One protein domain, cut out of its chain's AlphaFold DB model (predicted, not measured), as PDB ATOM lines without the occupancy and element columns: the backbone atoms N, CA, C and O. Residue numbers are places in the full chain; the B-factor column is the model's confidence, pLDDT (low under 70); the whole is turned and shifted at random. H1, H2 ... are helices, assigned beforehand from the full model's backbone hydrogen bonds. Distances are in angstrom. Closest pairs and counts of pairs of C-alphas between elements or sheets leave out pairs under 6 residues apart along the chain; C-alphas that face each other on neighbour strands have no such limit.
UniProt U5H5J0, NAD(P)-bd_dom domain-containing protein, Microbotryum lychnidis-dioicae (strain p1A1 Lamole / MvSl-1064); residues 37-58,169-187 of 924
ATOM      1  N   SER A  37      33.688 -76.570  89.637       79.94
ATOM      2  CA  SER A  37      34.258 -76.728  90.982       79.94
ATOM      3  C   SER A  37      35.734 -76.336  91.072       79.94
ATOM      4  O   SER A  37      36.210 -76.037  92.166       79.94
ATOM      5  N   GLY A  38      36.455 -76.306  89.945       75.44
ATOM      6  CA  GLY A  38      37.858 -75.892  89.893       75.44
ATOM      7  C   GLY A  38      38.806 -76.863  90.600       75.44
ATOM      8  O   GLY A  38      39.944 -76.509  90.897       75.44
ATOM      9  N   GLU A  39      38.360 -78.089  90.868       78.25
ATOM     10  CA  GLU A  39      39.083 -79.074  91.679       78.25
ATOM     11  C   GLU A  39      40.376 -79.600  91.031       78.25
ATOM     12  O   GLU A  39      41.258 -80.074  91.741       78.25
ATOM     13  N   LEU A  40      40.523 -79.462  89.707       77.31
ATOM     14  CA  LEU A  40      41.749 -79.801  88.970       77.31
ATOM     15  C   LEU A  40      42.757 -78.639  88.875       77.31
ATOM     16  O   LEU A  40      43.903 -78.860  88.487       77.31
ATOM     17  N   ARG A  41      42.379 -77.405  89.251       76.50
ATOM     18  CA  ARG A  41      43.265 -76.224  89.167       76.50
ATOM     19  C   ARG A  41      44.553 -76.355  89.995       76.50
ATOM     20  O   ARG A  41      45.591 -75.919  89.500       76.50
ATOM     21  N   PRO A  42      44.546 -76.944  91.210       69.75
ATOM     22  CA  PRO A  42      45.776 -77.182  91.965       69.75
ATOM     23  C   PRO A  42      46.739 -78.138  91.249       69.75
ATOM     24  O   PRO A  42      47.937 -77.889  91.228       69.75
ATOM     25  N   THR A  43      46.225 -79.190  90.605       68.25
ATOM     26  CA  THR A  43      47.044 -80.157  89.854       68.25
ATOM     27  C   THR A  43      47.665 -79.523  88.614       68.25
ATOM     28  O   THR A  43      48.836 -79.748  88.311       68.25
ATOM     29  N   VAL A  44      46.886 -78.711  87.892       74.94
ATOM     30  CA  VAL A  44      47.363 -77.984  86.709       74.94
ATOM     31  C   VAL A  44      48.432 -76.961  87.101       74.94
ATOM     32  O   VAL A  44      49.471 -76.887  86.448       74.94
ATOM     33  N   SER A  45      48.238 -76.222  88.199       67.50
ATOM     34  CA  SER A  45      49.223 -75.237  88.661       67.50
ATOM     35  C   SER A  45      50.506 -75.885  89.188       67.50
ATOM     36  O   SER A  45      51.598 -75.380  88.930       67.50
ATOM     37  N   GLU A  46      50.408 -77.035  89.859       67.19
ATOM     38  CA  GLU A  46      51.567 -77.820  90.289       67.19
ATOM     39  C   GLU A  46      52.363 -78.359  89.092       67.19
ATOM     40  O   GLU A  46      53.589 -78.267  89.078       67.19
ATOM     41  N   ARG A  47      51.690 -78.833  88.039       64.75
ATOM     42  CA  ARG A  47      52.342 -79.245  86.785       64.75
ATOM     43  C   ARG A  47      53.038 -78.102  86.077       64.75
ATOM     44  O   ARG A  47      54.196 -78.242  85.702       64.75
ATOM     45  N   GLN A  48      52.357 -76.971  85.921       68.94
ATOM     46  CA  GLN A  48      52.952 -75.774  85.327       68.94
ATOM     47  C   GLN A  48      54.188 -75.337  86.120       68.94
ATOM     48  O   GLN A  48      55.208 -74.986  85.532       68.94
ATOM     49  N   ARG A  49      54.144 -75.457  87.452       68.69
ATOM     50  CA  ARG A  49      55.299 -75.218  88.321       68.69
ATOM     51  C   ARG A  49      56.427 -76.229  88.099       68.69
ATOM     52  O   ARG A  49      57.584 -75.826  88.091       68.69
ATOM     53  N   LEU A  50      56.126 -77.516  87.928       68.06
ATOM     54  CA  LEU A  50      57.133 -78.551  87.668       68.06
ATOM     55  C   LEU A  50      57.784 -78.395  86.290       68.06
ATOM     56  O   LEU A  50      59.003 -78.512  86.198       68.06
ATOM     57  N   TYR A  51      57.009 -78.080  85.249       69.19
ATOM     58  CA  TYR A  51      57.554 -77.745  83.931       69.19
ATOM     59  C   TYR A  51      58.450 -76.516  84.011       69.19
ATOM     60  O   TYR A  51      59.575 -76.559  83.531       69.19
ATOM     61  N   TRP A  52      58.013 -75.474  84.722       65.44
ATOM     62  CA  TRP A  52      58.835 -74.290  84.944       65.44
ATOM     63  C   TRP A  52      60.145 -74.618  85.663       65.44
ATOM     64  O   TRP A  52      61.201 -74.156  85.257       65.44
ATOM     65  N   GLN A  53      60.104 -75.457  86.700       69.06
ATOM     66  CA  GLN A  53      61.312 -75.897  87.401       69.06
ATOM     67  C   GLN A  53      62.220 -76.770  86.530       69.06
ATOM     68  O   GLN A  53      63.435 -76.749  86.710       69.06
ATOM     69  N   GLN A  54      61.661 -77.567  85.617       69.31
ATOM     70  CA  GLN A  54      62.444 -78.346  84.660       69.31
ATOM     71  C   GLN A  54      63.083 -77.453  83.596       69.31
ATOM     72  O   GLN A  54      64.259 -77.641  83.300       69.31
ATOM     73  N   ASP A  55      62.355 -76.464  83.084       68.50
ATOM     74  CA  ASP A  55      62.875 -75.465  82.148       68.50
ATOM     75  C   ASP A  55      63.927 -74.575  82.813       68.50
ATOM     76  O   ASP A  55      64.951 -74.280  82.211       68.50
ATOM     77  N   GLU A  56      63.744 -74.215  84.084       66.25
ATOM     78  CA  GLU A  56      64.734 -73.482  84.874       66.25
ATOM     79  C   GLU A  56      65.993 -74.324  85.105       66.25
ATOM     80  O   GLU A  56      67.102 -73.829  84.935       66.25
ATOM     81  N   ARG A  57      65.853 -75.624  85.401       63.22
ATOM     82  CA  ARG A  57      67.001 -76.542  85.481       63.22
ATOM     83  C   ARG A  57      67.684 -76.750  84.134       63.22
ATOM     84  O   ARG A  57      68.902 -76.868  84.125       63.22
ATOM     85  N   ARG A  58      66.943 -76.793  83.022       62.38
ATOM     86  CA  ARG A  58      67.521 -76.849  81.669       62.38
ATOM     87  C   ARG A  58      68.264 -75.566  81.335       62.38
ATOM     88  O   ARG A  58      69.409 -75.650  80.926       62.38
ATOM     89  N   MET A 169      35.371 -71.098  81.489       61.38
ATOM     90  CA  MET A 169      35.607 -71.508  80.098       61.38
ATOM     91  C   MET A 169      37.090 -71.637  79.731       61.38
ATOM     92  O   MET A 169      37.418 -72.445  78.869       61.38
ATOM     93  N   SER A 170      37.986 -70.872  80.363       70.00
ATOM     94  CA  SER A 170      39.425 -70.956  80.074       70.00
ATOM     95  C   SER A 170      40.058 -72.264  80.553       70.00
ATOM     96  O   SER A 170      41.007 -72.722  79.931       70.00
ATOM     97  N   ASP A 171      39.480 -72.904  81.575       70.31
ATOM     98  CA  ASP A 171      39.970 -74.182  82.102       70.31
ATOM     99  C   ASP A 171      39.704 -75.341  81.125       70.31
ATOM    100  O   ASP A 171      40.567 -76.180  80.909       70.31
ATOM    101  N   VAL A 172      38.530 -75.371  80.481       74.25
ATOM    102  CA  VAL A 172      38.158 -76.434  79.519       74.25
ATOM    103  C   VAL A 172      38.942 -76.318  78.205       74.25
ATOM    104  O   VAL A 172      39.077 -77.293  77.470       74.25
ATOM    105  N   LEU A 173      39.466 -75.130  77.901       78.38
ATOM    106  CA  LEU A 173      40.310 -74.889  76.730       78.38
ATOM    107  C   LEU A 173      41.802 -75.154  77.008       78.38
ATOM    108  O   LEU A 173      42.595 -75.140  76.069       78.38
ATOM    109  N   ASP A 174      42.189 -75.406  78.263       80.38
ATOM    110  CA  ASP A 174      43.569 -75.707  78.650       80.38
ATOM    111  C   ASP A 174      43.892 -77.199  78.434       80.38
ATOM    112  O   ASP A 174      43.226 -78.098  78.954       80.38
ATOM    113  N   VAL A 175      44.948 -77.481  77.670       81.19
ATOM    114  CA  VAL A 175      45.412 -78.848  77.378       81.19
ATOM    115  C   VAL A 175      45.882 -79.563  78.647       81.19
ATOM    116  O   VAL A 175      45.666 -80.770  78.797       81.19
ATOM    117  N   GLU A 176      46.488 -78.842  79.592       78.75
ATOM    118  CA  GLU A 176      46.959 -79.437  80.845       78.75
ATOM    119  C   GLU A 176      45.800 -79.833  81.761       78.75
ATOM    120  O   GLU A 176      45.916 -80.807  82.508       78.75
ATOM    121  N   TRP A 177      44.651 -79.161  81.650       83.75
ATOM    122  CA  TRP A 177      43.434 -79.552  82.358       83.75
ATOM    123  C   TRP A 177      42.931 -80.923  81.894       83.75
ATOM    124  O   TRP A 177      42.632 -81.786  82.722       83.75
ATOM    125  N   TRP A 178      42.921 -81.174  80.580       83.19
ATOM    126  CA  TRP A 178      42.537 -82.475  80.022       83.19
ATOM    127  C   TRP A 178      43.524 -83.588  80.370       83.19
ATOM    128  O   TRP A 178      43.098 -84.704  80.663       83.19
ATOM    129  N   ARG A 179      44.831 -83.297  80.402       80.00
ATOM    130  CA  ARG A 179      45.850 -84.264  80.850       80.00
ATOM    131  C   ARG A 179      45.698 -84.604  82.330       80.00
ATOM    132  O   ARG A 179      45.708 -85.781  82.689       80.00
ATOM    133  N   ALA A 180      45.493 -83.596  83.179       78.94
ATOM    134  CA  ALA A 180      45.233 -83.794  84.602       78.94
ATOM    135  C   ALA A 180      43.953 -84.613  84.828       78.94
ATOM    136  O   ALA A 180      43.936 -85.527  85.657       78.94
ATOM    137  N   LEU A 181      42.896 -84.339  84.058       83.56
ATOM    138  CA  LEU A 181      41.681 -85.142  84.073       83.56
ATOM    139  C   LEU A 181      41.977 -86.589  83.660       83.56
ATOM    140  O   LEU A 181      41.649 -87.495  84.417       83.56
ATOM    141  N   GLN A 182      42.619 -86.825  82.513       83.69
ATOM    142  CA  GLN A 182      42.907 -88.168  81.997       83.69
ATOM    143  C   GLN A 182      43.670 -89.030  83.012       83.69
ATOM    144  O   GLN A 182      43.299 -90.178  83.247       83.69
ATOM    145  N   GLU A 183      44.691 -88.477  83.660       78.88
ATOM    146  CA  GLU A 183      45.450 -89.193  84.688       78.88
ATOM    147  C   GLU A 183      44.638 -89.458  85.949       78.88
ATOM    148  O   GLU A 183      44.724 -90.538  86.530       78.88
ATOM    149  N   THR A 184      43.802 -88.503  86.359       77.75
ATOM    150  CA  THR A 184      42.913 -88.704  87.508       77.75
ATOM    151  C   THR A 184      41.883 -89.792  87.201       77.75
ATOM    152  O   THR A 184      41.566 -90.620  88.061       77.75
ATOM    153  N   VAL A 185      41.385 -89.840  85.964       81.88
ATOM    154  CA  VAL A 185      40.433 -90.852  85.507       81.88
ATOM    155  C   VAL A 185      41.128 -92.225  85.397       81.88
ATOM    156  O   VAL A 185      40.548 -93.207  85.858       81.88
ATOM    157  N   TRP A 186      42.370 -92.337  84.916       80.44
ATOM    158  CA  TRP A 186      43.126 -93.612  84.861       80.44
ATOM    159  C   TRP A 186      44.001 -93.895  86.097       80.44
ATOM    160  O   TRP A 186      44.878 -94.757  86.057       80.44
ATOM    161  N   SER A 187      43.750 -93.206  87.209       73.94
ATOM    162  CA  SER A 187      44.471 -93.410  88.470       73.94
ATOM    163  C   SER A 187      44.319 -94.834  89.033       73.94
ATOM    164  O   SER A 187      43.429 -95.599  88.642       73.94
TER     165      SER A 187
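Overview. This is residues 37 to 58 and 169 to 187 of the 924 residues of the protein "NAD(P)-bd_dom domain-containing protein" of Microbotryum lychnidis-dioicae (strain p1A1 Lamole / MvSl-1064) (UniProt U5H5J0). The long helix H1 meets the crosswise segment of H2 and H3 near its own start, roughly a T, and its residues 49 to 58 stick out as a free arm. The printed part has 41 residues with three named helices, H1, H2 and H3 in chain order, and no named strand: all helix. It is only just loose, close to compact, with a radius of gyration of the C-alphas of 11.2 A and spans of 32 by 25 by 15 A.

Along the chain. H1, residues 41 to 58, begins at C-alpha 41 (43.265, -76.224, 89.167) and is 25.4 A long. H2 is residues 169 to 172, 5.6 A. H3, residues 175 to 185, is 15.3 A long and ends at C-alpha 185 (40.433, -90.852, 85.507).

Arrangement. H1 touches H3 with residues 41 to 44 alone; the closest C-alphas, of Val 44 and Glu 176, are 6.1 A apart. Their lines stand at a steep tilt of 64 degrees, opposite ways. H2 and H3 are close but not clearly touching, the closest C-alphas, of Asp 171 and Trp 177, being 6.4 A apart. H1 and H2 are only just apart, at 8.1 A between closest C-alphas. In H1 and H3 every O i to N i+4 pair is within hydrogen-bond range; H2 is too short for one.

Size, cuts and confidence. The C-alphas of Ser 37 and Arg 58, the two farthest apart, are 34.5 A apart. Residues 59 to 168 are not printed; C-alphas 58 and 169 are 32.4 A apart across this cut. The link from H2 to H3 is tight. The pLDDT is under 70 at residues 42 to 43, 45 to 58 and 169.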